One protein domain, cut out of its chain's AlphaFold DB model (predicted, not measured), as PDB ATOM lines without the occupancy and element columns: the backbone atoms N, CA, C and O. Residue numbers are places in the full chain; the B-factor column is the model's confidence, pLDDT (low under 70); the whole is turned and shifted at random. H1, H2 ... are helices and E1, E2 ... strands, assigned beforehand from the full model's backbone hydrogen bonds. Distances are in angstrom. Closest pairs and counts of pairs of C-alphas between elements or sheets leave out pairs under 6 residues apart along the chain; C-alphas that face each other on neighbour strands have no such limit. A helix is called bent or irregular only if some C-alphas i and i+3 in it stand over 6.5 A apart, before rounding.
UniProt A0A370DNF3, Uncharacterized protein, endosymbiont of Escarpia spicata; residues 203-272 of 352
ATOM      1  N   TYR A 203      -1.788  50.913 220.739       85.38
ATOM      2  CA  TYR A 203      -0.337  50.942 220.612       85.38
ATOM      3  C   TYR A 203       0.279  51.511 221.890       85.38
ATOM      4  O   TYR A 203      -0.347  52.317 222.582       85.38
ATOM      5  N   ASP A 204       1.471  51.054 222.265       85.94
ATOM      6  CA  ASP A 204       2.267  51.759 223.268       85.94
ATOM      7  C   ASP A 204       3.074  52.913 222.649       85.94
ATOM      8  O   ASP A 204       3.008  53.183 221.449       85.94
ATOM      9  N   LYS A 205       3.847  53.607 223.491       83.62
ATOM     10  CA  LYS A 205       4.712  54.723 223.082       83.62
ATOM     11  C   LYS A 205       5.794  54.338 222.063       83.62
ATOM     12  O   LYS A 205       6.342  55.222 221.419       83.62
ATOM     13  N   ASP A 206       6.121  53.049 221.964       84.06
ATOM     14  CA  ASP A 206       7.151  52.516 221.075       84.06
ATOM     15  C   ASP A 206       6.526  51.962 219.776       84.06
ATOM     16  O   ASP A 206       7.223  51.382 218.946       84.06
ATOM     17  N   GLY A 207       5.211  52.140 219.584       83.44
ATOM     18  CA  GLY A 207       4.480  51.675 218.406       83.44
ATOM     19  C   GLY A 207       4.182  50.175 218.415       83.44
ATOM     20  O   GLY A 207       3.784  49.622 217.390       83.44
ATOM     21  N   ILE A 208       4.346  49.491 219.552       86.38
ATOM     22  CA  ILE A 208       4.036  48.065 219.666       86.38
ATOM     23  C   ILE A 208       2.525  47.901 219.823       86.38
ATOM     24  O   ILE A 208       1.912  48.476 220.723       86.38
ATOM     25  N   GLY A 209       1.930  47.090 218.948       89.19
ATOM     26  CA  GLY A 209       0.502  46.781 218.963       89.19
ATOM     27  C   GLY A 209       0.115  45.792 220.065       89.19
ATOM     28  O   GLY A 209       0.782  44.776 220.292       89.19
ATOM     29  N   TYR A 210      -1.009  46.069 220.721       90.75
ATOM     30  CA  TYR A 210      -1.619  45.218 221.736       90.75
ATOM     31  C   TYR A 210      -3.100  45.011 221.445       90.75
ATOM     32  O   TYR A 210      -3.800  45.949 221.058       90.75
ATOM     33  N   ARG A 211      -3.586  43.805 221.734       90.75
ATOM     34  CA  ARG A 211      -5.014  43.487 221.788       90.75
ATOM     35  C   ARG A 211      -5.489  43.330 223.229       90.75
ATOM     36  O   ARG A 211      -4.739  42.881 224.100       90.75
ATOM     37  N   HIS A 212      -6.741  43.665 223.479       89.31
ATOM     38  CA  HIS A 212      -7.411  43.494 224.756       89.31
ATOM     39  C   HIS A 212      -8.259  42.228 224.701       89.31
ATOM     40  O   HIS A 212      -9.340  42.191 224.118       89.31
ATOM     41  N   VAL A 213      -7.761  41.162 225.324       89.31
ATOM     42  CA  VAL A 213      -8.436  39.862 225.336       89.31
ATOM     43  C   VAL A 213      -8.800  39.449 226.749       89.31
ATOM     44  O   VAL A 213      -8.026  39.602 227.694       89.31
ATOM     45  N   ARG A 214      -9.981  38.851 226.900       88.56
ATOM     46  CA  ARG A 214     -10.348  38.170 228.141       88.56
ATOM     47  C   ARG A 214      -9.771  36.765 228.121       88.56
ATOM     48  O   ARG A 214     -10.237  35.908 227.371       88.56
ATOM     49  N   LYS A 215      -8.750  36.526 228.944       84.44
ATOM     50  CA  LYS A 215      -8.158  35.194 229.093       84.44
ATOM     51  C   LYS A 215      -8.963  34.400 230.105       84.44
ATOM     52  O   LYS A 215      -8.997  34.736 231.287       84.44
ATOM     53  N   LEU A 216      -9.624  33.354 229.623       82.50
ATOM     54  CA  LEU A 216     -10.320  32.425 230.498       82.50
ATOM     55  C   LEU A 216      -9.328  31.744 231.457       82.50
ATOM     56  O   LEU A 216      -8.190  31.472 231.064       82.50
ATOM     57  N   PRO A 217      -9.754  31.442 232.694       77.44
ATOM     58  CA  PRO A 217      -8.962  30.655 233.630       77.44
ATOM     59  C   PRO A 217      -8.518  29.306 233.022       77.44
ATOM     60  O   PRO A 217      -9.277  28.723 232.244       77.44
ATOM     61  N   PRO A 218      -7.329  28.770 233.359       71.75
ATOM     62  CA  PRO A 218      -6.825  27.511 232.792       71.75
ATOM     63  C   PRO A 218      -7.769  26.307 232.971       71.75
ATOM     64  O   PRO A 218      -7.853  25.425 232.118       71.75
ATOM     65  N   ASP A 219      -8.531  26.283 234.064       69.00
ATOM     66  CA  ASP A 219      -9.549  25.280 234.387       69.00
ATOM     67  C   ASP A 219     -10.809  25.372 233.504       69.00
ATOM     68  O   ASP A 219     -11.581  24.410 233.408       69.00
ATOM     69  N   ALA A 220     -10.978  26.467 232.757       65.88
ATOM     70  CA  ALA A 220     -12.021  26.618 231.749       65.88
ATOM     71  C   ALA A 220     -11.746  25.833 230.452       65.88
ATOM     72  O   ALA A 220     -12.598  25.827 229.565       65.88
ATOM     73  N   GLY A 221     -10.621  25.115 230.328       61.88
ATOM     74  CA  GLY A 221     -10.327  24.268 229.160       61.88
ATOM     75  C   GLY A 221     -11.397  23.200 228.875       61.88
ATOM     76  O   GLY A 221     -11.603  22.796 227.737       61.88
ATOM     77  N   ARG A 222     -12.171  22.783 229.886       64.25
ATOM     78  CA  ARG A 222     -13.351  21.918 229.679       64.25
ATOM     79  C   ARG A 222     -14.527  22.643 229.018       64.25
ATOM     80  O   ARG A 222     -15.336  22.007 228.349       64.25
ATOM     81  N   LEU A 223     -14.631  23.956 229.210       65.25
ATOM     82  CA  LEU A 223     -15.687  24.784 228.634       65.25
ATOM     83  C   LEU A 223     -15.397  25.130 227.164       65.25
ATOM     84  O   LEU A 223     -16.341  25.215 226.384       65.25
ATOM     85  N   SER A 224     -14.128  25.256 226.756       65.00
ATOM     86  CA  SER A 224     -13.771  25.447 225.339       65.00
ATOM     87  C   SER A 224     -14.050  24.197 224.495       65.00
ATOM     88  O   SER A 224     -14.602  24.306 223.402       65.00
ATOM     89  N   VAL A 225     -13.782  22.999 225.026       67.69
ATOM     90  CA  VAL A 225     -14.157  21.725 224.378       67.69
ATOM     91  C   VAL A 225     -15.679  21.590 224.258       67.69
ATOM     92  O   VAL A 225     -16.187  21.210 223.205       67.69
ATOM     93  N   ALA A 226     -16.423  21.963 225.306       70.44
ATOM     94  CA  ALA A 226     -17.883  22.001 225.246       70.44
ATOM     95  C   ALA A 226     -18.385  22.989 224.178       70.44
ATOM     96  O   ALA A 226     -19.391  22.725 223.525       70.44
ATOM     97  N   MET A 227     -17.670  24.097 223.960       74.56
ATOM     98  CA  MET A 227     -18.026  25.066 222.927       74.56
ATOM     99  C   MET A 227     -17.802  24.555 221.507       74.56
ATOM    100  O   MET A 227     -18.649  24.799 220.649       74.56
ATOM    101  N   ALA A 228     -16.728  23.802 221.265       75.38
ATOM    102  CA  ALA A 228     -16.505  23.150 219.977       75.38
ATOM    103  C   ALA A 228     -17.648  22.175 219.634       75.38
ATOM    104  O   ALA A 228     -18.207  22.244 218.542       75.38
ATOM    105  N   ALA A 229     -18.076  21.354 220.601       75.88
ATOM    106  CA  ALA A 229     -19.194  20.423 220.417       75.88
ATOM    107  C   ALA A 229     -20.537  21.139 220.174       75.88
ATOM    108  O   ALA A 229     -21.330  20.729 219.327       75.88
ATOM    109  N   VAL A 230     -20.794  22.242 220.892       81.69
ATOM    110  CA  VAL A 230     -21.978  23.089 220.666       81.69
ATOM    111  C   VAL A 230     -21.965  23.679 219.257       81.69
ATOM    112  O   VAL A 230     -23.006  23.692 218.596       81.69
ATOM    113  N   ARG A 231     -20.806  24.149 218.784       78.25
ATOM    114  CA  ARG A 231     -20.647  24.708 217.438       78.25
ATOM    115  C   ARG A 231     -20.967  23.669 216.363       78.25
ATOM    116  O   ARG A 231     -21.779  23.954 215.490       78.25
ATOM    117  N   GLU A 232     -20.403  22.470 216.478       81.00
ATOM    118  CA  GLU A 232     -20.625  21.361 215.541       81.00
ATOM    119  C   GLU A 232     -22.110  20.966 215.461       81.00
ATOM    120  O   GLU A 232     -22.684  20.900 214.375       81.00
ATOM    121  N   LYS A 233     -22.778  20.803 216.611       81.62
ATOM    122  CA  LYS A 233     -24.216  20.490 216.653       81.62
ATOM    123  C   LYS A 233     -25.085  21.584 216.056       81.62
ATOM    124  O   LYS A 233     -26.027  21.290 215.324       81.62
ATOM    125  N   THR A 234     -24.774  22.839 216.370       78.56
ATOM    126  CA  THR A 234     -25.531  23.985 215.853       78.56
ATOM    127  C   THR A 234     -25.376  24.079 214.335       78.56
ATOM    128  O   THR A 234     -26.371  24.262 213.637       78.56
ATOM    129  N   ALA A 235     -24.163  23.868 213.812       74.31
ATOM    130  CA  ALA A 235     -23.897  23.809 212.375       74.31
ATOM    131  C   ALA A 235     -24.641  22.648 211.689       74.31
ATOM    132  O   ALA A 235     -25.142  22.804 210.579       74.31
ATOM    133  N   ALA A 236     -24.792  21.511 212.374       81.50
ATOM    134  CA  ALA A 236     -25.577  20.369 211.908       81.50
ATOM    135  C   ALA A 236     -27.107  20.539 212.069       81.50
ATOM    136  O   ALA A 236     -27.858  19.603 211.793       81.50
ATOM    137  N   GLY A 237     -27.591  21.696 212.544       86.31
ATOM    138  CA  GLY A 237     -29.016  21.948 212.793       86.31
ATOM    139  C   GLY A 237     -29.607  21.111 213.935       86.31
ATOM    140  O   GLY A 237     -30.823  20.940 214.027       86.31
ATOM    141  N   GLN A 238     -28.758  20.551 214.798       90.75
ATOM    142  CA  GLN A 238     -29.173  19.704 215.907       90.75
ATOM    143  C   GLN A 238     -29.542  20.544 217.131       90.75
ATOM    144  O   GLN A 238     -28.891  21.536 217.458       90.75
ATOM    145  N   ALA A 239     -30.576  20.110 217.853       88.19
ATOM    146  CA  ALA A 239     -30.954  20.736 219.112       88.19
ATOM    147  C   ALA A 239     -29.870  20.522 220.182       88.19
ATOM    148  O   ALA A 239     -29.358  19.412 220.362       88.19
ATOM    149  N   LEU A 240     -29.563  21.582 220.931       88.19
ATOM    150  CA  LEU A 240     -28.675  21.504 222.088       88.19
ATOM    151  C   LEU A 240     -29.386  20.816 223.256       88.19
ATOM    152  O   LEU A 240     -30.556  21.065 223.547       88.19
ATOM    153  N   THR A 241     -28.658  19.966 223.965       89.94
ATOM    154  CA  THR A 241     -29.123  19.350 225.208       89.94
ATOM    155  C   THR A 241     -29.109  20.361 226.358       89.94
ATOM    156  O   THR A 241     -28.364  21.343 226.347       89.94
ATOM    157  N   ALA A 242     -29.876  20.095 227.421       87.12
ATOM    158  CA  ALA A 242     -29.863  20.932 228.625       87.12
ATOM    159  C   ALA A 242     -28.456  21.058 229.251       87.12
ATOM    160  O   ALA A 242     -28.102  22.105 229.798       87.12
ATOM    161  N   LEU A 243     -27.632  20.009 229.138       84.25
ATOM    162  CA  LEU A 243     -26.253  20.010 229.625       84.25
ATOM    163  C   LEU A 243     -25.364  20.982 228.831       84.25
ATOM    164  O   LEU A 243     -24.557  21.695 229.424       84.25
ATOM    165  N   GLU A 244     -25.538  21.044 227.512       84.56
ATOM    166  CA  GLU A 244     -24.796  21.941 226.615       84.56
ATOM    167  C   GLU A 244     -25.184  23.407 226.823       84.56
ATOM    168  O   GLU A 244     -24.310  24.267 226.931       84.56
ATOM    169  N   VAL A 245     -26.477  23.695 227.001       85.88
ATOM    170  CA  VAL A 245     -26.952  25.050 227.342       85.88
ATOM    171  C   VAL A 245     -26.402  25.503 228.703       85.88
ATOM    172  O   VAL A 245     -25.967  26.648 228.866       85.88
ATOM    173  N   SER A 246     -26.354  24.598 229.686       84.75
ATOM    174  CA  SER A 246     -25.734  24.862 230.991       84.75
ATOM    175  C   SER A 246     -24.219  25.087 230.881       84.75
ATOM    176  O   SER A 246     -23.666  25.979 231.532       84.75
ATOM    177  N   ALA A 247     -23.522  24.334 230.023       81.88
ATOM    178  CA  ALA A 247     -22.105  24.552 229.741       81.88
ATOM    179  C   ALA A 247     -21.849  25.927 229.100       81.88
ATOM    180  O   ALA A 247     -20.962  26.644 229.563       81.88
ATOM    181  N   LEU A 248     -22.669  26.338 228.128       82.25
ATOM    182  CA  LEU A 248     -22.595  27.661 227.499       82.25
ATOM    183  C   LEU A 248     -22.831  28.795 228.506       82.25
ATOM    184  O   LEU A 248     -22.125  29.805 228.502       82.25
ATOM    185  N   SER A 249     -23.797  28.617 229.408       85.19
ATOM    186  CA  SER A 249     -24.097  29.596 230.458       85.19
ATOM    187  C   SER A 249     -22.921  29.762 231.424       85.19
ATOM    188  O   SER A 249     -22.530  30.887 231.740       85.19
ATOM    189  N   ARG A 250     -22.297  28.651 231.843       83.88
ATOM    190  CA  ARG A 250     -21.082  28.673 232.676       83.88
ATOM    191  C   ARG A 250     -19.894  29.293 231.948       83.88
ATOM    192  O   ARG A 250     -19.184  30.089 232.551       83.88
ATOM    193  N   TYR A 251     -19.712  28.979 230.666       83.69
ATOM    194  CA  TYR A 251     -18.687  29.600 229.827       83.69
ATOM    195  C   TYR A 251     -18.883  31.116 229.753       83.69
ATOM    196  O   TYR A 251     -17.955  31.870 230.017       83.69
ATOM    197  N   THR A 252     -20.109  31.568 229.488       83.75
ATOM    198  CA  THR A 252     -20.449  32.994 229.405       83.75
ATOM    199  C   THR A 252     -20.197  33.712 230.731       83.75
ATOM    200  O   THR A 252     -19.645  34.810 230.743       83.75
ATOM    201  N   ALA A 253     -20.571  33.102 231.859       87.06
ATOM    202  CA  ALA A 253     -20.306  33.656 233.183       87.06
ATOM    203  C   ALA A 253     -18.798  33.743 233.475       87.06
ATOM    204  O   ALA A 253     -18.321  34.790 233.912       87.06
ATOM    205  N   ALA A 254     -18.043  32.681 233.172       86.06
ATOM    206  CA  ALA A 254     -16.591  32.654 233.331       86.06
ATOM    207  C   ALA A 254     -15.900  33.696 232.440       86.06
ATOM    208  O   ALA A 254     -15.022  34.414 232.905       86.06
ATOM    209  N   PHE A 255     -16.333  33.838 231.185       85.31
ATOM    210  CA  PHE A 255     -15.805  34.832 230.253       85.31
ATOM    211  C   PHE A 255     -16.078  36.263 230.725       85.31
ATOM    212  O   PHE A 255     -15.188  37.106 230.677       85.31
ATOM    213  N   LYS A 256     -17.281  36.544 231.245       87.25
ATOM    214  CA  LYS A 256     -17.615  37.858 231.821       87.25
ATOM    215  C   LYS A 256     -16.782  38.185 233.061       87.25
ATOM    216  O   LYS A 256     -16.400  39.339 233.241       87.25
ATOM    217  N   ALA A 257     -16.513  37.186 233.901       88.38
ATOM    218  CA  ALA A 257     -15.705  37.342 235.108       88.38
ATOM    219  C   ALA A 257     -14.192  37.388 234.825       88.38
ATOM    220  O   ALA A 257     -13.434  37.881 235.658       88.38
ATOM    221  N   ALA A 258     -13.745  36.878 233.673       88.81
ATOM    222  CA  ALA A 258     -12.335  36.828 233.316       88.81
ATOM    223  C   ALA A 258     -11.737  38.240 233.186       88.81
ATOM    224  O   ALA A 258     -12.378  39.122 232.600       88.81
ATOM    225  N   PRO A 259     -10.509  38.468 233.691       89.62
ATOM    226  CA  PRO A 259      -9.853  39.761 233.575       89.62
ATOM    227  C   PRO A 259      -9.568  40.093 232.108       89.62
ATOM    228  O   PRO A 259      -9.222  39.216 231.310       89.62
ATOM    229  N   MET A 260      -9.696  41.374 231.762       90.25
ATOM    230  CA  MET A 260      -9.184  41.880 230.494       90.25
ATOM    231  C   MET A 260      -7.662  41.959 230.592       90.25
ATOM    232  O   MET A 260      -7.131  42.559 231.524       90.25
ATOM    233  N   VAL A 261      -6.966  41.341 229.646       92.31
ATOM    234  CA  VAL A 261      -5.508  41.325 229.590       92.31
ATOM    235  C   VAL A 261      -5.073  42.032 228.320       92.31
ATOM    236  O   VAL A 261      -5.555  41.732 227.230       92.31
ATOM    237  N   ARG A 262      -4.132  42.961 228.477       91.69
ATOM    238  CA  ARG A 262      -3.425  43.584 227.365       91.69
ATOM    239  C   ARG A 262      -2.349  42.613 226.881       91.69
ATOM    240  O   ARG A 262      -1.366  42.372 227.579       91.69
ATOM    241  N   GLU A 263      -2.566  42.005 225.725       93.25
ATOM    242  CA  GLU A 263      -1.675  41.015 225.124       93.25
ATOM    243  C   GLU A 263      -0.946  41.626 223.928       93.25
ATOM    244  O   GLU A 263      -1.571  42.219 223.051       93.25
ATOM    245  N   ARG A 264       0.385  41.495 223.904       93.69
ATOM    246  CA  ARG A 264       1.209  41.960 222.786       93.69
ATOM    247  C   ARG A 264       0.898  41.131 221.544       93.69
ATOM    248  O   ARG A 264       0.865  39.907 221.628       93.69
ATOM    249  N   ILE A 265       0.748  41.792 220.402       93.25
ATOM    250  CA  ILE A 265       0.638  41.115 219.109       93.25
ATOM    251  C   ILE A 265       2.040  40.716 218.656       93.25
ATOM    252  O   ILE A 265       2.931  41.559 218.534       93.25
ATOM    253  N   THR A 266       2.241  39.420 218.445       93.94
ATOM    254  CA  THR A 266       3.520  38.855 218.001       93.94
ATOM    255  C   THR A 266       3.471  38.471 216.521       93.94
ATOM    256  O   THR A 266       2.390  38.382 215.934       93.94
ATOM    257  N   ASN A 267       4.630  38.228 215.902       93.12
ATOM    258  CA  ASN A 267       4.677  37.772 214.507       93.12
ATOM    259  C   ASN A 267       4.043  36.386 214.344       93.12
ATOM    260  O   ASN A 267       3.363  36.133 213.355       93.12
ATOM    261  N   GLU A 268       4.153  35.521 215.354       93.69
ATOM    262  CA  GLU A 268       3.475  34.224 215.363       93.69
ATOM    263  C   GLU A 268       1.954  34.393 215.307       93.69
ATOM    264  O   GLU A 268       1.282  33.643 214.608       93.69
ATOM    265  N   MET A 269       1.401  35.398 215.998       93.19
ATOM    266  CA  MET A 269      -0.030  35.705 215.919       93.19
ATOM    267  C   MET A 269      -0.426  36.253 214.548       93.19
ATOM    268  O   MET A 269      -1.461  35.857 214.020       93.19
ATOM    269  N   LYS A 270       0.393  37.135 213.959       93.56
ATOM    270  CA  LYS A 270       0.160  37.693 212.616       93.56
ATOM    271  C   LYS A 270       0.177  36.620 211.522       93.56
ATOM    272  O   LYS A 270      -0.569  36.724 210.553       93.56
ATOM    273  N   ASN A 271       0.995  35.584 211.696       95.06
ATOM    274  CA  ASN A 271       1.158  34.489 210.739       95.06
ATOM    275  C   ASN A 271       0.387  33.216 211.127       95.06
ATOM    276  O   ASN A 271       0.516  32.197 210.450       95.06
ATOM    277  N   ALA A 272      -0.426  33.250 212.191       93.06
ATOM    278  CA  ALA A 272      -1.125  32.071 212.714       93.06
ATOM    279  C   ALA A 272      -2.024  31.398 211.663       93.06
ATOM    280  O   ALA A 272      -2.132  30.173 211.617       93.06
TER     281      ALA A 272
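AT A GLANCE: This is residues 203 to 272 of the 352 residues of an uncharacterized protein of endosymbiont of Escarpia spicata (UniProt A0A370DNF3). A narrow ribbon of two antiparallel strands, E1 and E2, makes one end of an elongated model, and two longer helices, H1 and H2, open as a V at the other end, their far ends joined by residues 236 to 241. Residues 267 to 272, with the short helix H3, stick out past E2. The printed part has 70 residues, with three named helices and two named strands in the order E1, H1, H2, E2, H3; the class is mixed, helices and strands. The whole is loose, with a radius of gyration of the C-alphas of 16.0 A and spans of 49 by 26 by 16 A.

HOW THE PARTS SIT: Start at the sheet, where E1, residues 209 to 214, and E2, residues 260 to 264, are antiparallel neighbours at 149 degrees. Look there for N 211 and O 263, 2.9 A apart, and N 261 and O 213, 2.8 A apart, both within hydrogen-bond range. Move on to H1, residues 218 to 235, and H2, residues 242 to 257: they touch, closest at the C-alphas of Leu 223 and Tyr 251, 5.8 A apart. They run opposite ways at a steep tilt of 50 degrees. H3, residues 267 to 270, is apart from E1, H1 and H2. Every O i to N i+4 pair is within hydrogen-bond range in H2, 12 of 14 in H1, and H3 is too short for such a pair.

IN THESE COORDINATES: Find C-alpha 209 at (0.502, 46.781, 218.963); from there E1 runs 16.6 A, and E2 spans 12.9 A. H1 runs 26.9 A from C-alpha 218 at (-6.825, 27.511, 232.792), and is only just irregular: C-alphas 219 and 222 are 6.9 A apart. H2 runs 22.6 A; H3 ends at C-alpha 270, (0.160, 37.693, 212.616).

THE WHOLE: Look for the two C-alphas farthest apart at Asp 206 and Ala 239, 49.7 A. The printed part has no cut, and no link is long. Mean pLDDT of the printed part is 83.8; look for values under 70 at residues 219 to 225.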